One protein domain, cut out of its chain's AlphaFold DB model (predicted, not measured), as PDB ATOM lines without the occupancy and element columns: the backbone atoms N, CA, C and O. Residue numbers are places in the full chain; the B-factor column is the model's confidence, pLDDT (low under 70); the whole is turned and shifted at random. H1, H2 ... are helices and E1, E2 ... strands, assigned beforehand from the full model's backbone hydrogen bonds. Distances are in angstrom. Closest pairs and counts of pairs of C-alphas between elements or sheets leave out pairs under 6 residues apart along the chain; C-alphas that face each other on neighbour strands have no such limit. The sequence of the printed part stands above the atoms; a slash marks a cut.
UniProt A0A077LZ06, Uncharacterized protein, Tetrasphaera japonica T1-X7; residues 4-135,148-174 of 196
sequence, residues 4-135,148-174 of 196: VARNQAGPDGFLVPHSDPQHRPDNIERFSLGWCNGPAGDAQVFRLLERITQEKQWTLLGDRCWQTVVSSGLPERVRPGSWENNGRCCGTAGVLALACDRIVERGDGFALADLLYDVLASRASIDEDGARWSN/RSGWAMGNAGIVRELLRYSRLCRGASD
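AT A GLANCE: This is residues 4 to 135 and 148 to 174 of the 196 residues of an uncharacterized protein of Tetrasphaera japonica T1-X7 (UniProt A0A077LZ06). Helix H3 lies in the middle, with the helical hairpin of H1 and H2 on one side of it and H4 and H5 packed on it towards the other. The small strand hairpin E1 and E2 is at one far end, Ala 5 is at the opposite end, and the long unnamed stretch of residues 4 to 38 has C-alphas from 5 to 24 A from the mean of all C-alphas. The 159 printed residues have, in order, H1, H2, H3, H4, E1, E2 and H5; the class is mostly helix, with 79 residues, under half, in named elements. The whole is compact, with a radius of gyration of the C-alphas of 15.7 A and spans of 51 by 43 by 25 A.

IN THESE COORDINATES: E1 is residues 125 to 127 and E2 residues 130 to 132. H4 is residues 111 to 122, 16.7 A; H3, residues 92 to 106, 20.8 A; H5, residues 155 to 169, 20.9 A, ending at C-alpha 169 (36.533, -21.883, 17.167). H1 is residues 39 to 53, 20.0 A, from C-alpha 39 (45.094, 0.314, 21.225); H2, residues 56 to 71, 22.7 A.

HOW THE PARTS SIT: E1 and E2 are antiparallel at 163 degrees, with N 125 and O 132 2.8 A apart, within hydrogen-bond range. The hub H3 touches H4, a hairpin at 31 degrees, closest C-alphas Ala 99 and Ala 113, 5.6 A. H3 touches H5 at 32 degrees, closest C-alphas Ala 93 and Ile 158, 5.4 A. H1 touches H3 with residues 40 to 44 alone, closest C-alphas Ala 40 and Val 95, 5.7 A. H1 and H2 touch, opposite ways at 15 degrees, closest C-alphas Ala 43 and Gly 62, 4.4 A. H1 and H5 are apart. Every O i to N i+4 pair is within hydrogen-bond range in H2, H4 and H5; 10 of 11 are in H1 and in H3.

THE WHOLE: The C-alphas farthest apart, Ala 5 and Glu 128, are 51.0 A apart. Residues 136 to 147 are not printed; C-alphas 135 and 148 are 8.9 A apart across the cut. The link from H2 to H3 is long, 20 residues. Residues 77 to 84 and 172 to 174 have pLDDT under 70.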
ATOM      1  N   VAL A   4      49.343   7.832  29.522       82.31
ATOM      2  CA  VAL A   4      47.913   7.869  29.851       82.31
ATOM      3  C   VAL A   4      47.386   9.297  29.742       82.31
ATOM      4  O   VAL A   4      46.312   9.519  29.185       82.31
ATOM      5  N   ALA A   5      48.191  10.279  30.156       85.69
ATOM      6  CA  ALA A   5      47.882  11.699  30.002       85.69
ATOM      7  C   ALA A   5      47.747  12.154  28.534       85.69
ATOM      8  O   ALA A   5      47.211  13.229  28.275       85.69
ATOM      9  N   ARG A   6      48.212  11.355  27.562       85.44
ATOM     10  CA  ARG A   6      48.108  11.651  26.122       85.44
ATOM     11  C   ARG A   6      46.867  11.040  25.461       85.44
ATOM     12  O   ARG A   6      46.742  11.164  24.244       85.44
ATOM     13  N   ASN A   7      45.973  10.393  26.215       90.25
ATOM     14  CA  ASN A   7      44.738   9.823  25.675       90.25
ATOM     15  C   ASN A   7      43.848  10.901  25.029       90.25
ATOM     16  O   ASN A   7      43.565  11.929  25.642       90.25
ATOM     17  N   GLN A   8      43.377  10.645  23.806       90.44
ATOM     18  CA  GLN A   8      42.499  11.549  23.052       90.44
ATOM     19  C   GLN A   8      41.165  10.916  22.635       90.44
ATOM     20  O   GLN A   8      40.389  11.562  21.936       90.44
ATOM     21  N   ALA A   9      40.868   9.687  23.069       87.25
ATOM     22  CA  ALA A   9      39.591   9.017  22.790       87.25
ATOM     23  C   ALA A   9      38.473   9.354  23.798       87.25
ATOM     24  O   ALA A   9      37.367   8.831  23.687       87.25
ATOM     25  N   GLY A  10      38.737  10.224  24.777       86.62
ATOM     26  CA  GLY A  10      37.780  10.552  25.834       86.62
ATOM     27  C   GLY A  10      37.721   9.495  26.951       86.62
ATOM     28  O   GLY A  10      38.625   8.665  27.061       86.62
ATOM     29  N   PRO A  11      36.699   9.543  27.827       86.31
ATOM     30  CA  PRO A  11      36.633   8.709  29.034       86.31
ATOM     31  C   PRO A  11      36.351   7.223  28.765       86.31
ATOM     32  O   PRO A  11      36.714   6.385  29.595       86.31
ATOM     33  N   ASP A  12      35.747   6.903  27.619       90.19
ATOM     34  CA  ASP A  12      35.292   5.548  27.269       90.19
ATOM     35  C   ASP A  12      36.261   4.810  26.334       90.19
ATOM     36  O   ASP A  12      36.098   3.621  26.072       90.19
ATOM     37  N   GLY A  13      37.290   5.501  25.839       94.44
ATOM     38  CA  GLY A  13      38.265   4.955  24.905       94.44
ATOM     39  C   GLY A  13      39.705   5.247  25.309       94.44
ATOM     40  O   GLY A  13      39.980   6.035  26.218       94.44
ATOM     41  N   PHE A  14      40.640   4.595  24.625       95.69
ATOM     42  CA  PHE A  14      42.065   4.855  24.759       95.69
ATOM     43  C   PHE A  14      42.715   4.921  23.380       95.69
ATOM     44  O   PHE A  14      42.776   3.925  22.659       95.69
ATOM     45  N   LEU A  15      43.196   6.108  23.015       93.00
ATOM     46  CA  LEU A  15      43.870   6.345  21.745       93.00
ATOM     47  C   LEU A  15      44.936   7.422  21.912       93.00
ATOM     48  O   LEU A  15      44.633   8.559  22.282       93.00
ATOM     49  N   VAL A  16      46.182   7.065  21.614       91.69
ATOM     50  CA  VAL A  16      47.339   7.954  21.759       91.69
ATOM     51  C   VAL A  16      47.890   8.312  20.376       91.69
ATOM     52  O   VAL A  16      48.001   7.435  19.515       91.69
ATOM     53  N   PRO A  17      48.246   9.586  20.120       89.19
ATOM     54  CA  PRO A  17      48.884   9.966  18.870       89.19
ATOM     55  C   PRO A  17      50.235   9.269  18.694       89.19
ATOM     56  O   PRO A  17      51.062   9.276  19.612       89.19
ATOM     57  N   HIS A  18      50.505   8.792  17.479       84.50
ATOM     58  CA  HIS A  18      51.777   8.167  17.099       84.50
ATOM     59  C   HIS A  18      52.994   9.050  17.442       84.50
ATOM     60  O   HIS A  18      54.064   8.562  17.788       84.50
ATOM     61  N   SER A  19      52.841  10.374  17.367       83.94
ATOM     62  CA  SER A  19      53.903  11.343  17.669       83.94
ATOM     63  C   SER A  19      53.309  12.682  18.094       83.94
ATOM     64  O   SER A  19      52.210  13.031  17.658       83.94
ATOM     65  N   ASP A  20      54.034  13.409  18.942       83.50
ATOM     66  CA  ASP A  20      53.693  14.766  19.370       83.50
ATOM     67  C   ASP A  20      54.984  15.609  19.482       83.50
ATOM     68  O   ASP A  20      55.811  15.307  20.349       83.50
ATOM     69  N   PRO A  21      55.216  16.590  18.584       86.62
ATOM     70  CA  PRO A  21      54.349  16.990  17.465       86.62
ATOM     71  C   PRO A  21      54.224  15.896  16.388       86.62
ATOM     72  O   PRO A  21      55.034  14.970  16.326       86.62
ATOM     73  N   GLN A  22      53.198  15.987  15.529       84.44
ATOM     74  CA  GLN A  22      52.956  14.977  14.492       84.44
ATOM     75  C   GLN A  22      54.136  14.886  13.512       84.44
ATOM     76  O   GLN A  22      54.503  15.855  12.848       84.44
ATOM     77  N   HIS A  23      54.711  13.692  13.394       82.50
ATOM     78  CA  HIS A  23      55.785  13.386  12.465       82.50
ATOM     79  C   HIS A  23      55.221  13.104  11.071       82.50
ATOM     80  O   HIS A  23      54.374  12.230  10.922       82.50
ATOM     81  N   ARG A  24      55.721  13.811  10.047       83.94
ATOM     82  CA  ARG A  24      55.336  13.641   8.629       83.94
ATOM     83  C   ARG A  24      53.806  13.594   8.428       83.94
ATOM     84  O   ARG A  24      53.306  12.579   7.945       83.94
ATOM     85  N   PRO A  25      53.067  14.666   8.766       82.12
ATOM     86  CA  PRO A  25      51.601  14.678   8.721       82.12
ATOM     87  C   PRO A  25      51.013  14.350   7.340       82.12
ATOM     88  O   PRO A  25      49.926  13.787   7.272       82.12
ATOM     89  N   ASP A  26      51.759  14.611   6.263       81.25
ATOM     90  CA  ASP A  26      51.343  14.291   4.890       81.25
ATOM     91  C   ASP A  26      51.447  12.793   4.543       81.25
ATOM     92  O   ASP A  26      50.901  12.350   3.537       81.25
ATOM     93  N   ASN A  27      52.168  12.002   5.349       74.38
ATOM     94  CA  ASN A  27      52.459  10.588   5.069       74.38
ATOM     95  C   ASN A  27      52.052   9.636   6.203       74.38
ATOM     96  O   ASN A  27      51.888   8.438   5.970       74.38
ATOM     97  N   ILE A  28      51.942  10.141   7.433       76.88
ATOM     98  CA  ILE A  28      51.660   9.346   8.625       76.88
ATOM     99  C   ILE A  28      50.418   9.903   9.298       76.88
ATOM    100  O   ILE A  28      50.377  11.046   9.763       76.88
ATOM    101  N   GLU A  29      49.407   9.047   9.370       81.31
ATOM    102  CA  GLU A  29      48.196   9.350  10.107       81.31
ATOM    103  C   GLU A  29      48.508   9.572  11.578       81.31
ATOM    104  O   GLU A  29      49.359   8.917  12.182       81.31
ATOM    105  N   ARG A  30      47.782  10.513  12.172       85.31
ATOM    106  CA  ARG A  30      48.018  10.916  13.555       85.31
ATOM    107  C   ARG A  30      47.820   9.770  14.550       85.31
ATOM    108  O   ARG A  30      48.477   9.749  15.589       85.31
ATOM    109  N   PHE A  31      46.933   8.836  14.222       87.62
ATOM    110  CA  PHE A  31      46.564   7.697  15.051       87.62
ATOM    111  C   PHE A  31      46.700   6.396  14.269       87.62
ATOM    112  O   PHE A  31      46.462   6.369  13.064       87.62
ATOM    113  N   SER A  32      47.029   5.319  14.976       87.44
ATOM    114  CA  SER A  32      47.001   3.947  14.479       87.44
ATOM    115  C   SER A  32      46.197   3.088  15.453       87.44
ATOM    116  O   SER A  32      46.115   3.390  16.640       87.44
ATOM    117  N   LEU A  33      45.563   2.043  14.932       89.00
ATOM    118  CA  LEU A  33      44.770   1.076  15.693       89.00
ATOM    119  C   LEU A  33      45.503  -0.258  15.868       89.00
ATOM    120  O   LEU A  33      45.082  -1.097  16.660       89.00
ATOM    121  N   GLY A  34      46.607  -0.442  15.139       88.50
ATOM    122  CA  GLY A  34      47.416  -1.651  15.167       88.50
ATOM    123  C   GLY A  34      48.308  -1.772  16.402       88.50
ATOM    124  O   GLY A  34      48.368  -0.892  17.256       88.50
ATOM    125  N   TRP A  35      49.026  -2.887  16.479       88.88
ATOM    126  CA  TRP A  35      49.822  -3.270  17.644       88.88
ATOM    127  C   TRP A  35      51.047  -2.383  17.901       88.88
ATOM    128  O   TRP A  35      51.430  -2.146  19.036       88.88
ATOM    129  N   CYS A  36      51.674  -1.891  16.839       87.38
ATOM    130  CA  CYS A  36      52.934  -1.164  16.891       87.38
ATOM    131  C   CYS A  36      52.825   0.201  17.588       87.38
ATOM    132  O   CYS A  36      53.761   0.624  18.256       87.38
ATOM    133  N   ASN A  37      51.703   0.896  17.388       85.56
ATOM    134  CA  ASN A  37      51.446   2.256  17.861       85.56
ATOM    135  C   ASN A  37      49.925   2.474  17.946       85.56
ATOM    136  O   ASN A  37      49.363   3.220  17.143       85.56
ATOM    137  N   GLY A  38      49.234   1.753  18.828       91.31
ATOM    138  CA  GLY A  38      47.778   1.842  18.927       91.31
ATOM    139  C   GLY A  38      47.157   0.932  19.986       91.31
ATOM    140  O   GLY A  38      47.855   0.100  20.573       91.31
ATOM    141  N   PRO A  39      45.828   1.032  20.187       93.94
ATOM    142  CA  PRO A  39      45.094   0.314  21.225       93.94
ATOM    143  C   PRO A  39      45.266  -1.208  21.186       93.94
ATOM    144  O   PRO A  39      45.223  -1.835  22.241       93.94
ATOM    145  N   ALA A  40      45.508  -1.820  20.018       93.44
ATOM    146  CA  ALA A  40      45.803  -3.254  19.951       93.44
ATOM    147  C   ALA A  40      47.108  -3.637  20.679       93.44
ATOM    148  O   ALA A  40      47.210  -4.727  21.238       93.44
ATOM    149  N   GLY A  41      48.105  -2.750  20.683       92.56
ATOM    150  CA  GLY A  41      49.359  -2.927  21.419       92.56
ATOM    151  C   GLY A  41      49.270  -2.432  22.851       92.56
ATOM    152  O   GLY A  41      49.718  -3.121  23.767       92.56
ATOM    153  N   ASP A  42      48.632  -1.280  23.055       94.88
ATOM    154  CA  ASP A  42      48.449  -0.691  24.384       94.88
ATOM    155  C   ASP A  42      47.692  -1.655  25.311       94.88
ATOM    156  O   ASP A  42      48.108  -1.870  26.449       94.88
ATOM    157  N   ALA A  43      46.658  -2.341  24.805       94.62
ATOM    158  CA  ALA A  43      45.937  -3.370  25.553       94.62
ATOM    159  C   ALA A  43      46.857  -4.504  26.042       94.62
ATOM    160  O   ALA A  43      46.721  -4.965  27.176       94.62
ATOM    161  N   GLN A  44      47.829  -4.930  25.227       91.94
ATOM    162  CA  GLN A  44      48.799  -5.957  25.616       91.94
ATOM    163  C   GLN A  44      49.737  -5.451  26.720       91.94
ATOM    164  O   GLN A  44      50.035  -6.204  27.651       91.94
ATOM    165  N   VAL A  45      50.168  -4.189  26.653       92.56
ATOM    166  CA  VAL A  45      50.982  -3.553  27.702       92.56
ATOM    167  C   VAL A  45      50.190  -3.443  29.000       92.56
ATOM    168  O   VAL A  45      50.679  -3.867  30.046       92.56
ATOM    169  N   PHE A  46      48.955  -2.945  28.951       94.12
ATOM    170  CA  PHE A  46      48.109  -2.820  30.137       94.12
ATOM    171  C   PHE A  46      47.792  -4.175  30.761       94.12
ATOM    172  O   PHE A  46      47.868  -4.316  31.976       94.12
ATOM    173  N   ARG A  47      47.565  -5.209  29.952       90.38
ATOM    174  CA  ARG A  47      47.438  -6.582  30.447       90.38
ATOM    175  C   ARG A  47      48.691  -7.069  31.183       90.38
ATOM    176  O   ARG A  47      48.596  -7.787  32.175       90.38
ATOM    177  N   LEU A  48      49.887  -6.738  30.699       90.62
ATOM    178  CA  LEU A  48      51.137  -7.108  31.374       90.62
ATOM    179  C   LEU A  48      51.335  -6.321  32.677       90.62
ATOM    180  O   LEU A  48      51.745  -6.901  33.680       90.62
ATOM    181  N   LEU A  49      51.005  -5.028  32.678       93.12
ATOM    182  CA  LEU A  49      51.061  -4.184  33.870       93.12
ATOM    183  C   LEU A  49      50.073  -4.643  34.943       93.12
ATOM    184  O   LEU A  49      50.448  -4.712  36.110       93.12
ATOM    185  N   GLU A  50      48.854  -5.017  34.557       92.00
ATOM    186  CA  GLU A  50      47.865  -5.621  35.451       92.00
ATOM    187  C   GLU A  50      48.436  -6.867  36.129       92.00
ATOM    188  O   GLU A  50      48.438  -6.942  37.353       92.00
ATOM    189  N   ARG A  51      49.049  -7.779  35.366       87.38
ATOM    190  CA  ARG A  51      49.632  -9.001  35.931       87.38
ATOM    191  C   ARG A  51      50.737  -8.726  36.945       87.38
ATOM    192  O   ARG A  51      50.812  -9.414  37.957       87.38
ATOM    193  N   ILE A  52      51.580  -7.727  36.694       91.81
ATOM    194  CA  ILE A  52      52.708  -7.394  37.574       91.81
ATOM    195  C   ILE A  52      52.250  -6.628  38.821       91.81
ATOM    196  O   ILE A  52      52.732  -6.893  39.918       91.81
ATOM    197  N   THR A  53      51.350  -5.661  38.654       94.00
ATOM    198  CA  THR A  53      50.991  -4.696  39.710       94.00
ATOM    199  C   THR A  53      49.705  -5.055  40.451       94.00
ATOM    200  O   THR A  53      49.499  -4.594  41.570       94.00
ATOM    201  N   GLN A  54      48.842  -5.876  39.844       92.12
ATOM    202  CA  GLN A  54      47.495  -6.227  40.311       92.12
ATOM    203  C   GLN A  54      46.559  -5.012  40.469       92.12
ATOM    204  O   GLN A  54      45.546  -5.060  41.171       92.12
ATOM    205  N   GLU A  55      46.874  -3.895  39.808       94.88
ATOM    206  CA  GLU A  55      46.082  -2.674  39.899       94.88
ATOM    207  C   GLU A  55      44.963  -2.636  38.851       94.88
ATOM    208  O   GLU A  55      45.192  -2.692  37.641       94.88
ATOM    209  N   LYS A  56      43.723  -2.441  39.318       94.44
ATOM    210  CA  LYS A  56      42.515  -2.437  38.469       94.44
ATOM    211  C   LYS A  56      42.528  -1.382  37.361       94.44
ATOM    212  O   LYS A  56      41.841  -1.555  36.358       94.44
ATOM    213  N   GLN A  57      43.291  -0.300  37.530       95.31
ATOM    214  CA  GLN A  57      43.391   0.761  36.527       95.31
ATOM    215  C   GLN A  57      43.893   0.248  35.173       95.31
ATOM    216  O   GLN A  57      43.435   0.717  34.134       95.31
ATOM    217  N   TRP A  58      44.767  -0.761  35.173       95.44
ATOM    218  CA  TRP A  58      45.299  -1.342  33.945       95.44
ATOM    219  C   TRP A  58      44.248  -2.168  33.204       95.44
ATOM    220  O   TRP A  58      44.129  -2.040  31.988       95.44
ATOM    221  N   THR A  59      43.412  -2.922  33.926       94.25
ATOM    222  CA  THR A  59      42.236  -3.582  33.333       94.25
ATOM    223  C   THR A  59      41.320  -2.562  32.660       94.25
ATOM    224  O   THR A  59      40.979  -2.734  31.494       94.25
ATOM    225  N   LEU A  60      40.995  -1.460  33.348       95.44
ATOM    226  CA  LEU A  60      40.126  -0.412  32.799       95.44
ATOM    227  C   LEU A  60      40.710   0.235  31.534       95.44
ATOM    228  O   LEU A  60      39.978   0.533  30.593       95.44
ATOM    229  N   LEU A  61      42.025   0.458  31.488       96.44
ATOM    230  CA  LEU A  61      42.689   0.976  30.290       96.44
ATOM    231  C   LEU A  61      42.683  -0.044  29.142       96.44
ATOM    232  O   LEU A  61      42.428   0.338  28.002       96.44
ATOM    233  N   GLY A  62      42.875  -1.333  29.433       95.81
ATOM    234  CA  GLY A  62      42.720  -2.407  28.449       95.81
ATOM    235  C   GLY A  62      41.299  -2.486  27.875       95.81
ATOM    236  O   GLY A  62      41.134  -2.611  26.660       95.81
ATOM    237  N   ASP A  63      40.273  -2.338  28.716       96.12
ATOM    238  CA  ASP A  63      38.869  -2.299  28.287       96.12
ATOM    239  C   ASP A  63      38.581  -1.082  27.393       96.12
ATOM    240  O   ASP A  63      37.895  -1.196  26.380       96.12
ATOM    241  N   ARG A  64      39.172   0.077  27.699       97.31
ATOM    242  CA  ARG A  64      39.081   1.282  26.858       97.31
ATOM    243  C   ARG A  64      39.766   1.116  25.501       97.31
ATOM    244  O   ARG A  64      39.231   1.577  24.489       97.31
ATOM    245  N   CYS A  65      40.923   0.453  25.454       96.88
ATOM    246  CA  CYS A  65      41.570   0.083  24.193       96.88
ATOM    247  C   CYS A  65      40.651  -0.808  23.353       96.88
ATOM    248  O   CYS A  65      40.453  -0.543  22.167       96.88
ATOM    249  N   TRP A  66      40.055  -1.828  23.976       96.25
ATOM    250  CA  TRP A  66      39.100  -2.711  23.316       96.25
ATOM    251  C   TRP A  66      37.900  -1.937  22.769       96.25
ATOM    252  O   TRP A  66      37.597  -2.056  21.583       96.25
ATOM    253  N   GLN A  67      37.297  -1.066  23.582       95.94
ATOM    254  CA  GLN A  67      36.168  -0.238  23.169       95.94
ATOM    255  C   GLN A  67      36.516   0.659  21.975       95.94
ATOM    256  O   GLN A  67      35.728   0.793  21.039       95.94
ATOM    257  N   THR A  68      37.720   1.236  21.963       95.00
ATOM    258  CA  THR A  68      38.217   2.020  20.822       95.00
ATOM    259  C   THR A  68      38.339   1.165  19.564       95.00
ATOM    260  O   THR A  68      37.937   1.614  18.497       95.00
ATOM    261  N   VAL A  69      38.841  -0.068  19.663       93.50
ATOM    262  CA  VAL A  69      38.964  -0.973  18.512       93.50
ATOM    263  C   VAL A  69      37.592  -1.388  17.975       93.50
ATOM    264  O   VAL A  69      37.353  -1.229  16.780       93.50
ATOM    265  N   VAL A  70      36.671  -1.861  18.817       93.19
ATOM    266  CA  VAL A  70      35.357  -2.354  18.350       93.19
ATOM    267  C   VAL A  70      34.471  -1.240  17.791       93.19
ATOM    268  O   VAL A  70      33.720  -1.469  16.849       93.19
ATOM    269  N   SER A  71      34.584  -0.015  18.316       91.56
ATOM    270  CA  SER A  71      33.836   1.151  17.814       91.56
ATOM    271  C   SER A  71      34.515   1.851  16.635       91.56
ATOM    272  O   SER A  71      33.945   2.762  16.037       91.56
ATOM    273  N   SER A  72      35.724   1.423  16.262       87.50
ATOM    274  CA  SER A  72      36.493   2.071  15.205       87.50
ATOM    275  C   SER A  72      35.946   1.813  13.802       87.50
ATOM    276  O   SER A  72      36.417   2.464  12.880       87.50
ATOM    277  N   GLY A  73      35.018   0.878  13.592       83.94
ATOM    278  CA  GLY A  73      34.573   0.482  12.249       83.94
ATOM    279  C   GLY A  73      35.622  -0.307  11.456       83.94
ATOM    280  O   GLY A  73      35.509  -0.423  10.239       83.94
ATOM    281  N   LEU A  74      36.666  -0.824  12.110       79.44
ATOM    282  CA  LEU A  74      37.550  -1.807  11.492       79.44
ATOM    283  C   LEU A  74      36.825  -3.135  11.244       79.44
ATOM    284  O   LEU A  74      35.951  -3.499  12.028       79.44
ATOM    285  N   PRO A  75      37.247  -3.900  10.223       71.31
ATOM    286  CA  PRO A  75      38.287  -3.598   9.231       71.31
ATOM    287  C   PRO A  75      37.783  -2.801   8.012       71.31
ATOM    288  O   PRO A  75      38.588  -2.455   7.150       71.31
ATOM    289  N   GLU A  76      36.483  -2.510   7.928       76.12
ATOM    290  CA  GLU A  76      35.843  -1.823   6.793       76.12
ATOM    291  C   GLU A  76      36.365  -0.390   6.625       76.12
ATOM    292  O   GLU A  76      36.614   0.083   5.514       76.12
ATOM    293  N   ARG A  77      36.602   0.301   7.744       65.94
ATOM    294  CA  ARG A  77      37.217   1.623   7.766       65.94
ATOM    295  C   ARG A  77      38.734   1.508   7.735       65.94
ATOM    296  O   ARG A  77      39.392   1.398   8.766       65.94
ATOM    297  N   VAL A  78      39.293   1.637   6.538       66.69
ATOM    298  CA  VAL A  78      40.744   1.636   6.331       66.69
ATOM    299  C   VAL A  78      41.411   2.842   7.007       66.69
ATOM    300  O   VAL A  78      42.376   2.684   7.740       66.69
ATOM    301  N   ARG A  79      40.892   4.063   6.833       62.00
ATOM    302  CA  ARG A  79      41.530   5.285   7.364       62.00
ATOM    303  C   ARG A  79      40.585   6.127   8.229       62.00
ATOM    304  O   ARG A  79      39.377   6.127   7.993       62.00
ATOM    305  N   PRO A  80      41.097   6.890   9.214       58.91
ATOM    306  CA  PRO A  80      42.441   6.806   9.792       58.91
ATOM    307  C   PRO A  80      42.610   5.609  10.745       58.91
ATOM    308  O   PRO A  80      41.712   5.282  11.521       58.91
ATOM    309  N   GLY A  81      43.784   5.002  10.751       57.16
ATOM    310  CA  GLY A  81      44.272   4.120  11.797       57.16
ATOM    311  C   GLY A  81      44.499   2.672  11.385       57.16
ATOM    312  O   GLY A  81      45.150   1.951  12.141       57.16
ATOM    313  N   SER A  82      44.033   2.246  10.209       59.75
ATOM    314  CA  SER A  82      44.392   0.956   9.623       59.75
ATOM    315  C   SER A  82      45.254   1.156   8.384       59.75
ATOM    316  O   SER A  82      44.875   1.740   7.372       59.75
ATOM    317  N   TRP A  83      46.462   0.625   8.454       59.03
ATOM    318  CA  TRP A  83      47.278   0.449   7.268       59.03
ATOM    319  C   TRP A  83      46.655  -0.724   6.511       59.03
ATOM    320  O   TRP A  83      46.358  -1.728   7.150       59.03
ATOM    321  N   GLU A  84      46.409  -0.620   5.201       68.25
ATOM    322  CA  GLU A  84      45.995  -1.753   4.350       68.25
ATOM    323  C   GLU A  84      47.092  -2.832   4.340       68.25
ATOM    324  O   GLU A  84      47.886  -2.983   3.418       68.25
ATOM    325  N   ASN A  85      47.203  -3.531   5.456       79.50
ATOM    326  CA  ASN A  85      48.282  -4.409   5.829       79.50
ATOM    327  C   ASN A  85      47.647  -5.534   6.639       79.50
ATOM    328  O   ASN A  85      46.760  -5.320   7.467       79.50
ATOM    329  N   ASN A  86      48.098  -6.748   6.388       88.25
ATOM    330  CA  ASN A  86      47.572  -7.948   7.011       88.25
ATOM    331  C   ASN A  86      48.390  -8.345   8.248       88.25
ATOM    332  O   ASN A  86      47.894  -9.071   9.100       88.25
ATOM    333  N   GLY A  87      49.625  -7.854   8.377       89.81
ATOM    334  CA  GLY A  87      50.610  -8.269   9.371       89.81
ATOM    335  C   GLY A  87      50.295  -7.917  10.829       89.81
ATOM    336  O   GLY A  87      49.442  -7.092  11.152       89.81
ATOM    337  N   ARG A  88      51.065  -8.531  11.734       89.00
ATOM    338  CA  ARG A  88      50.935  -8.409  13.196       89.00
ATOM    339  C   ARG A  88      51.211  -7.001  13.737       89.00
ATOM    340  O   ARG A  88      50.650  -6.632  14.762       89.00
ATOM    341  N   CYS A  89      52.094  -6.255  13.074       88.44
ATOM    342  CA  CYS A  89      52.623  -4.965  13.508       88.44
ATOM    343  C   CYS A  89      51.545  -3.882  13.488       88.44
ATOM    344  O   CYS A  89      51.161  -3.373  14.532       88.44
ATOM    345  N   CYS A  90      51.019  -3.545  12.313       84.12
ATOM    346  CA  CYS A  90      50.044  -2.464  12.184       84.12
ATOM    347  C   CYS A  90      48.827  -2.869  11.326       84.12
ATOM    348  O   CYS A  90      48.094  -1.999  10.866       84.12
ATOM    349  N   GLY A  91      48.646  -4.173  11.087       86.69
ATOM    350  CA  GLY A  91      47.634  -4.730  10.194       86.69
ATOM    351  C   GLY A  91      46.581  -5.596  10.890       86.69
ATOM    352  O   GLY A  91      46.571  -5.740  12.116       86.69
ATOM    353  N   THR A  92      45.703  -6.197  10.083       91.31
ATOM    354  CA  THR A  92      44.528  -6.973  10.519       91.31
ATOM    355  C   THR A  92      44.874  -8.086  11.513       91.31
ATOM    356  O   THR A  92      44.177  -8.238  12.515       91.31
ATOM    357  N   ALA A  93      45.982  -8.814  11.322       93.50
ATOM    358  CA  ALA A  93      46.397  -9.858  12.261       93.50
ATOM    359  C   ALA A  93      46.731  -9.302  13.658       93.50
ATOM    360  O   ALA A  93      46.446  -9.950  14.659       93.50
ATOM    361  N   GLY A  94      47.282  -8.088  13.759       92.12
ATOM    362  CA  GLY A  94      47.533  -7.439  15.053       92.12
ATOM    363  C   GLY A  94      46.261  -7.192  15.858       92.12
ATOM    364  O   GLY A  94      46.253  -7.380  17.071       92.12
ATOM    365  N   VAL A  95      45.176  -6.826  15.176       93.94
ATOM    366  CA  VAL A  95      43.866  -6.612  15.806       93.94
ATOM    367  C   VAL A  95      43.198  -7.948  16.136       93.94
ATOM    368  O   VAL A  95      42.645  -8.102  17.224       93.94
ATOM    369  N   LEU A  96      43.324  -8.949  15.252       94.69
ATOM    370  CA  LEU A  96      42.841 -10.308  15.516       94.69
ATOM    371  C   LEU A  96      43.515 -10.896  16.760       94.69
ATOM    372  O   LEU A  96      42.868 -11.591  17.542       94.69
ATOM    373  N   ALA A  97      44.795 -10.574  16.970       93.56
ATOM    374  CA  ALA A  97      45.528 -11.017  18.142       93.56
ATOM    375  C   ALA A  97      44.855 -10.557  19.442       93.56
ATOM    376  O   ALA A  97      44.627 -11.398  20.313       93.56
ATOM    377  N   LEU A  98      44.492  -9.268  19.525       94.00
ATOM    378  CA  LEU A  98      43.759  -8.693  20.656       94.00
ATOM    379  C   LEU A  98      42.363  -9.314  20.797       94.00
ATOM    380  O   LEU A  98      41.969  -9.664  21.904       94.00
ATOM    381  N   ALA A  99      41.619  -9.487  19.702       95.06
ATOM    382  CA  ALA A  99      40.289 -10.096  19.762       95.06
ATOM    383  C   ALA A  99      40.339 -11.524  20.338       95.06
ATOM    384  O   ALA A  99      39.537 -11.876  21.198       95.06
ATOM    385  N   CYS A 100      41.336 -12.320  19.943       93.00
ATOM    386  CA  CYS A 100      41.563 -13.644  20.521       93.00
ATOM    387  C   CYS A 100      41.886 -13.580  22.025       93.00
ATOM    388  O   CYS A 100      41.410 -14.426  22.776       93.00
ATOM    389  N   ASP A 101      42.661 -12.587  22.475       91.25
ATOM    390  CA  ASP A 101      42.961 -12.401  23.906       91.25
ATOM    391  C   ASP A 101      41.687 -12.096  24.695       91.25
ATOM    392  O   ASP A 101      41.453 -12.677  25.749       91.25
ATOM    393  N   ARG A 102      40.822 -11.237  24.154       92.50
ATOM    394  CA  ARG A 102      39.535 -10.877  24.759       92.50
ATOM    395  C   ARG A 102      38.593 -12.072  24.886       92.50
ATOM    396  O   ARG A 102      37.972 -12.244  25.932       92.50
ATOM    397  N   ILE A 103      38.522 -12.916  23.859       92.69
ATOM    398  CA  ILE A 103      37.722 -14.148  23.890       92.69
ATOM    399  C   ILE A 103      38.211 -15.068  25.015       92.69
ATOM    400  O   ILE A 103      37.410 -15.515  25.831       92.69
ATOM    401  N   VAL A 104      39.521 -15.318  25.089       87.12
ATOM    402  CA  VAL A 104      40.107 -16.229  26.086       87.12
ATOM    403  C   VAL A 104      39.980 -15.675  27.503       87.12
ATOM    404  O   VAL A 104      39.539 -16.371  28.409       87.12
ATOM    405  N   GLU A 105      40.363 -14.418  27.709       86.56
ATOM    406  CA  GLU A 105      40.547 -13.856  29.049       86.56
ATOM    407  C   GLU A 105      39.261 -13.280  29.645       86.56
ATOM    408  O   GLU A 105      39.145 -13.155  30.866       86.56
ATOM    409  N   ARG A 106      38.307 -12.875  28.798       88.56
ATOM    410  CA  ARG A 106      37.079 -12.184  29.221       88.56
ATOM    411  C   ARG A 106      35.799 -12.890  28.785       88.56
ATOM    412  O   ARG A 106      34.737 -12.525  29.279       88.56
ATOM    413  N   GLY A 107      35.886 -13.899  27.916       89.69
ATOM    414  CA  GLY A 107      34.706 -14.555  27.352       89.69
ATOM    415  C   GLY A 107      33.939 -13.662  26.375       89.69
ATOM    416  O   GLY A 107      32.735 -13.845  26.202       89.69
ATOM    417  N   ASP A 108      34.614 -12.678  25.768       92.38
ATOM    418  CA  ASP A 108      34.002 -11.813  24.760       92.38
ATOM    419  C   ASP A 108      33.552 -12.628  23.534       92.38
ATOM    420  O   ASP A 108      34.078 -13.700  23.230       92.38
ATOM    421  N   GLY A 109      32.560 -12.105  22.809       93.12
ATOM    422  CA  GLY A 109      32.033 -12.746  21.606       93.12
ATOM    423  C   GLY A 109      33.008 -12.733  20.423       93.12
ATOM    424  O   GLY A 109      33.916 -11.907  20.332       93.12
ATOM    425  N   PHE A 110      32.758 -13.621  19.461       95.50
ATOM    426  CA  PHE A 110      33.617 -13.828  18.293       95.50
ATOM    427  C   PHE A 110      33.423 -12.806  17.161       95.50
ATOM    428  O   PHE A 110      34.258 -12.743  16.270       95.50
ATOM    429  N   ALA A 111      32.397 -11.949  17.216       94.81
ATOM    430  CA  ALA A 111      31.975 -11.113  16.085       94.81
ATOM    431  C   ALA A 111      33.111 -10.326  15.395       94.81
ATOM    432  O   ALA A 111      33.229 -10.360  14.172       94.81
ATOM    433  N   LEU A 112      33.973  -9.639  16.159       94.12
ATOM    434  CA  LEU A 112      35.115  -8.928  15.567       94.12
ATOM    435  C   LEU A 112      36.197  -9.900  15.065       94.12
ATOM    436  O   LEU A 112      36.814  -9.645  14.035       94.12
ATOM    437  N   ALA A 113      36.448 -10.998  15.779       95.62
ATOM    438  CA  ALA A 113      37.443 -11.987  15.373       95.62
ATOM    439  C   ALA A 113      37.050 -12.681  14.059       95.62
ATOM    440  O   ALA A 113      37.903 -12.806  13.181       95.62
ATOM    441  N   ASP A 114      35.774 -13.040  13.901       96.38
ATOM    442  CA  ASP A 114      35.206 -13.634  12.685       96.38
ATOM    443  C   ASP A 114      35.391 -12.686  11.496       96.38
ATOM    444  O   ASP A 114      35.955 -13.061  10.470       96.38
ATOM    445  N   LEU A 115      35.033 -11.411  11.673       94.81
ATOM    446  CA  LEU A 115      35.179 -10.388  10.639       94.81
ATOM    447  C   LEU A 115      36.644 -10.185  10.213       94.81
ATOM    448  O   LEU A 115      36.955 -10.071   9.026       94.81
ATOM    449  N   LEU A 116      37.572 -10.145  11.172       94.56
ATOM    450  CA  LEU A 116      39.004 -10.007  10.888       94.56
ATOM    451  C   LEU A 116      39.578 -11.265  10.224       94.56
ATOM    452  O   LEU A 116      40.443 -11.151   9.352       94.56
ATOM    453  N   TYR A 117      39.102 -12.449  10.617       95.75
ATOM    454  CA  TYR A 117      39.433 -13.713   9.969       95.75
ATOM    455  C   TYR A 117      38.972 -13.719   8.511       95.75
ATOM    456  O   TYR A 117      39.793 -13.995   7.639       95.75
ATOM    457  N   ASP A 118      37.723 -13.348   8.230       94.69
ATOM    458  CA  ASP A 118      37.171 -13.309   6.872       94.69
ATOM    459  C   ASP A 118      37.948 -12.335   5.973       94.69
ATOM    460  O   ASP A 118      38.256 -12.636   4.813       94.69
ATOM    461  N   VAL A 119      38.367 -11.187   6.516       91.44
ATOM    462  CA  VAL A 119      39.235 -10.244   5.793       91.44
ATOM    463  C   VAL A 119      40.609 -10.840   5.498       91.44
ATOM    464  O   VAL A 119      41.113 -10.694   4.386       91.44
ATOM    465  N   LEU A 120      41.235 -11.525   6.454       92.94
ATOM    466  CA  LEU A 120      42.512 -12.192   6.198       92.94
ATOM    467  C   LEU A 120      42.346 -13.334   5.188       92.94
ATOM    468  O   LEU A 120      43.145 -13.437   4.262       92.94
ATOM    469  N   ALA A 121      41.310 -14.160   5.318       93.94
ATOM    470  CA  ALA A 121      41.040 -15.276   4.419       93.94
ATOM    471  C   ALA A 121      40.799 -14.805   2.977       93.94
ATOM    472  O   ALA A 121      41.389 -15.352   2.049       93.94
ATOM    473  N   SER A 122      40.005 -13.747   2.788       91.25
ATOM    474  CA  SER A 122      39.720 -13.181   1.459       91.25
ATOM    475  C   SER A 122      40.931 -12.523   0.785       91.25
ATOM    476  O   SER A 122      40.962 -12.409  -0.437       91.25
ATOM    477  N   ARG A 123      41.946 -12.116   1.558       89.81
ATOM    478  CA  ARG A 123      43.201 -11.526   1.054       89.81
ATOM    479  C   ARG A 123      44.331 -12.540   0.858       89.81
ATOM    480  O   ARG A 123      45.440 -12.150   0.494       89.81
ATOM    481  N   ALA A 124      44.092 -13.820   1.134       91.75
ATOM    482  CA  ALA A 124      45.090 -14.860   0.935       91.75
ATOM    483  C   ALA A 124      45.219 -15.207  -0.557       91.75
ATOM    484  O   ALA A 124      44.240 -15.553  -1.215       91.75
ATOM    485  N   SER A 125      46.442 -15.180  -1.083       91.38
ATOM    486  CA  SER A 125      46.775 -15.856  -2.339       91.38
ATOM    487  C   SER A 125      47.021 -17.331  -2.041       91.38
ATOM    488  O   SER A 125      47.889 -17.644  -1.225       91.38
ATOM    489  N   ILE A 126      46.257 -18.224  -2.670       93.12
ATOM    490  CA  ILE A 126      46.333 -19.675  -2.458       93.12
ATOM    491  C   ILE A 126      46.634 -20.351  -3.795       93.12
ATOM    492  O   ILE A 126      45.877 -20.191  -4.750       93.12
ATOM    493  N   ASP A 127      47.719 -21.113  -3.846       92.50
ATOM    494  CA  ASP A 127      48.098 -21.965  -4.976       92.50
ATOM    495  C   ASP A 127      48.766 -23.262  -4.484       92.50
ATOM    496  O   ASP A 127      48.619 -23.642  -3.319       92.50
ATOM    497  N   GLU A 128      49.455 -23.973  -5.381       94.19
ATOM    498  CA  GLU A 128      50.122 -25.250  -5.093       94.19
ATOM    499  C   GLU A 128      51.190 -25.139  -3.991       94.19
ATOM    500  O   GLU A 128      51.416 -26.109  -3.266       94.19
ATOM    501  N   ASP A 129      51.782 -23.954  -3.801       88.69
ATOM    502  CA  ASP A 129      52.798 -23.689  -2.775       88.69
ATOM    503  C   ASP A 129      52.185 -23.304  -1.412       88.69
ATOM    504  O   ASP A 129      52.894 -23.158  -0.411       88.69
ATOM    505  N   GLY A 130      50.857 -23.159  -1.348       90.69
ATOM    506  CA  GLY A 130      50.094 -22.875  -0.138       90.69
ATOM    507  C   GLY A 130      49.514 -21.461  -0.079       90.69
ATOM    508  O   GLY A 130      49.325 -20.785  -1.087       90.69
ATOM    509  N   ALA A 131      49.179 -21.022   1.138       92.19
ATOM    510  CA  ALA A 131      48.555 -19.724   1.385       92.19
ATOM    511  C   ALA A 131      49.594 -18.659   1.753       92.19
ATOM    512  O   ALA A 131      50.436 -18.878   2.630       92.19
ATOM    513  N   ARG A 132      49.497 -17.484   1.127       92.56
ATOM    514  CA  ARG A 132      50.360 -16.334   1.412       92.56
ATOM    515  C   ARG A 132      49.615 -15.004   1.359       92.56
ATOM    516  O   ARG A 132      48.650 -14.837   0.622       92.56
ATOM    517  N   TRP A 133      50.130 -14.037   2.103       91.06
ATOM    518  CA  TRP A 133      49.658 -12.664   2.176       91.06
ATOM    519  C   TRP A 133      50.747 -11.701   1.727       91.06
ATOM    520  O   TRP A 133      51.908 -11.789   2.156       91.06
ATOM    521  N   SER A 134      50.317 -10.749   0.915       86.44
ATOM    522  CA  SER A 134      51.056  -9.552   0.542       86.44
ATOM    523  C   SER A 134      50.588  -8.379   1.406       86.44
ATOM    524  O   SER A 134      49.483  -8.399   1.954       86.44
ATOM    525  N   ASN A 135      51.430  -7.360   1.555       79.50
ATOM    526  CA  ASN A 135      51.076  -6.115   2.242       79.50
ATOM    527  C   ASN A 135      51.293  -4.930   1.305       79.50
ATOM    528  O   ASN A 135      52.138  -5.004   0.413       79.50
ATOM    529  N   ARG A 148      56.356 -11.907   2.434       88.00
ATOM    530  CA  ARG A 148      57.536 -12.100   3.295       88.00
ATOM    531  C   ARG A 148      57.203 -13.061   4.422       88.00
ATOM    532  O   ARG A 148      56.094 -13.032   4.944       88.00
ATOM    533  N   SER A 149      58.161 -13.869   4.860       89.94
ATOM    534  CA  SER A 149      57.973 -14.841   5.949       89.94
ATOM    535  C   SER A 149      58.073 -14.245   7.359       89.94
ATOM    536  O   SER A 149      57.822 -14.945   8.330       89.94
ATOM    537  N   GLY A 150      58.442 -12.966   7.496       89.62
ATOM    538  CA  GLY A 150      58.744 -12.347   8.791       89.62
ATOM    539  C   GLY A 150      57.580 -12.313   9.796       89.62
ATOM    540  O   GLY A 150      56.416 -12.481   9.448       89.62
ATOM    541  N   TRP A 151      57.902 -12.037  11.062       88.81
ATOM    542  CA  TRP A 151      56.925 -11.968  12.157       88.81
ATOM    543  C   TRP A 151      56.032 -10.722  12.097       88.81
ATOM    544  O   TRP A 151      54.815 -10.816  11.969       88.81
ATOM    545  N   ALA A 152      56.640  -9.534  12.164       87.94
ATOM    546  CA  ALA A 152      55.908  -8.284  12.364       87.94
ATOM    547  C   ALA A 152      55.026  -7.910  11.160       87.94
ATOM    548  O   ALA A 152      53.878  -7.506  11.317       87.94
ATOM    549  N   MET A 153      55.553  -8.053   9.946       85.25
ATOM    550  CA  MET A 153      54.877  -7.656   8.704       85.25
ATOM    551  C   MET A 153      54.792  -8.804   7.697       85.25
ATOM    552  O   MET A 153      54.688  -8.559   6.503       85.25
ATOM    553  N   GLY A 154      54.924 -10.053   8.135       88.19
ATOM    554  CA  GLY A 154      54.959 -11.191   7.226       88.19
ATOM    555  C   GLY A 154      54.009 -12.308   7.627       88.19
ATOM    556  O   GLY A 154      53.275 -12.237   8.615       88.19
ATOM    557  N   ASN A 155      54.052 -13.351   6.813       93.12
ATOM    558  CA  ASN A 155      53.164 -14.499   6.837       93.12
ATOM    559  C   ASN A 155      53.243 -15.277   8.156       93.12
ATOM    560  O   ASN A 155      52.216 -15.762   8.612       93.12
ATOM    561  N   ALA A 156      54.405 -15.341   8.821       92.62
ATOM    562  CA  ALA A 156      54.520 -16.050  10.096       92.62
ATOM    563  C   ALA A 156      53.635 -15.435  11.191       92.62
ATOM    564  O   ALA A 156      52.964 -16.167  11.918       92.62
ATOM    565  N   GLY A 157      53.588 -14.100  11.284       91.31
ATOM    566  CA  GLY A 157      52.706 -13.418  12.232       91.31
ATOM    567  C   GLY A 157      51.233 -13.640  11.898       91.31
ATOM    568  O   GLY A 157      50.448 -13.958  12.781       91.31
ATOM    569  N   ILE A 158      50.866 -13.548  10.617       94.00
ATOM    570  CA  ILE A 158      49.480 -13.734  10.158       94.00
ATOM    571  C   ILE A 158      48.996 -15.157  10.448       94.00
ATOM    572  O   ILE A 158      47.975 -15.349  11.107       94.00
ATOM    573  N   VAL A 159      49.767 -16.158  10.020       93.88
ATOM    574  CA  VAL A 159      49.454 -17.577  10.229       93.88
ATOM    575  C   VAL A 159      49.351 -17.897  11.718       93.88
ATOM    576  O   VAL A 159      48.443 -18.625  12.116       93.88
ATOM    577  N   ARG A 160      50.215 -17.324  12.566       91.50
ATOM    578  CA  ARG A 160      50.133 -17.502  14.023       91.50
ATOM    579  C   ARG A 160      48.778 -17.059  14.572       91.50
ATOM    580  O   ARG A 160      48.184 -17.809  15.343       91.50
ATOM    581  N   GLU A 161      48.273 -15.894  14.171       92.75
ATOM    582  CA  GLU A 161      46.974 -15.403  14.653       92.75
ATOM    583  C   GLU A 161      45.792 -16.193  14.075       92.75
ATOM    584  O   GLU A 161      44.870 -16.531  14.814       92.75
ATOM    585  N   LEU A 162      45.851 -16.602  12.803       95.19
ATOM    586  CA  LEU A 162      44.832 -17.475  12.201       95.19
ATOM    587  C   LEU A 162      44.760 -18.842  12.894       95.19
ATOM    588  O   LEU A 162      43.677 -19.365  13.158       95.19
ATOM    589  N   LEU A 163      45.912 -19.417  13.243       92.19
ATOM    590  CA  LEU A 163      45.986 -20.666  13.999       92.19
ATOM    591  C   LEU A 163      45.489 -20.509  15.440       92.19
ATOM    592  O   LEU A 163      45.003 -21.484  16.016       92.19
ATOM    593  N   ARG A 164      45.625 -19.326  16.049       90.00
ATOM    594  CA  ARG A 164      45.029 -19.035  17.363       90.00
ATOM    595  C   ARG A 164      43.513 -18.984  17.257       90.00
ATOM    596  O   ARG A 164      42.849 -19.754  17.941       90.00
ATOM    597  N   TYR A 165      42.992 -18.175  16.343       93.62
ATOM    598  CA  TYR A 165      41.560 -18.072  16.080       93.62
ATOM    599  C   TYR A 165      40.925 -19.444  15.786       93.62
ATOM    600  O   TYR A 165      39.984 -19.850  16.460       93.62
ATOM    601  N   SER A 166      41.518 -20.235  14.882       93.06
ATOM    602  CA  SER A 166      41.017 -21.574  14.530       93.06
ATOM    603  C   SER A 166      40.922 -22.531  15.728       93.06
ATOM    604  O   SER A 166      40.039 -23.389  15.764       93.06
ATOM    605  N   ARG A 167      41.819 -22.414  16.715       88.94
ATOM    606  CA  ARG A 167      41.749 -23.210  17.950       88.94
ATOM    607  C   ARG A 167      40.592 -22.772  18.844       88.94
ATOM    608  O   ARG A 167      39.895 -23.640  19.363       88.94
ATOM    609  N   LEU A 168      40.363 -21.464  18.968       89.19
ATOM    610  CA  LEU A 168      39.239 -20.919  19.733       89.19
ATOM    611  C   LEU A 168      37.899 -21.388  19.158       89.19
ATOM    612  O   LEU A 168      37.061 -21.883  19.904       89.19
ATOM    613  N   CYS A 169      37.739 -21.368  17.830       91.44
ATOM    614  CA  CYS A 169      36.533 -21.883  17.167       91.44
ATOM    615  C   CYS A 169      36.281 -23.379  17.425       91.44
ATOM    616  O   CYS A 169      35.150 -23.843  17.329       91.44
ATOM    617  N   ARG A 170      37.326 -24.155  17.740       89.69
ATOM    618  CA  ARG A 170      37.230 -25.590  18.062       89.69
ATOM    619  C   ARG A 170      36.990 -25.865  19.551       89.69
ATOM    620  O   ARG A 170      36.993 -27.025  19.948       89.69
ATOM    621  N   GLY A 171      36.811 -24.826  20.369       81.50
ATOM    622  CA  GLY A 171      36.582 -24.958  21.809       81.50
ATOM    623  C   GLY A 171      37.818 -25.394  22.599       81.50
ATOM    624  O   GLY A 171      37.679 -25.912  23.704       81.50
ATOM    625  N   ALA A 172      39.024 -25.224  22.046       67.62
ATOM    626  CA  ALA A 172      40.250 -25.504  22.785       67.62
ATOM    627  C   ALA A 172      40.421 -24.465  23.914       67.62
ATOM    628  O   ALA A 172      40.541 -23.274  23.633       67.62
ATOM    629  N   SER A 173      40.406 -24.918  25.173       58.62
ATOM    630  CA  SER A 173      40.593 -24.084  26.371       58.62
ATOM    631  C   SER A 173      42.076 -23.799  26.672       58.62
ATOM    632  O   SER A 173      42.967 -24.361  26.028       58.62
ATOM    633  N   ASP A 174      42.314 -22.905  27.645       56.38
ATOM    634  CA  ASP A 174      43.584 -22.265  28.053       56.38
ATOM    635  C   ASP A 174      44.873 -23.114  27.963       56.38
ATOM    636  O   ASP A 174      45.931 -22.578  27.622       56.38
TER     637      ASP A 174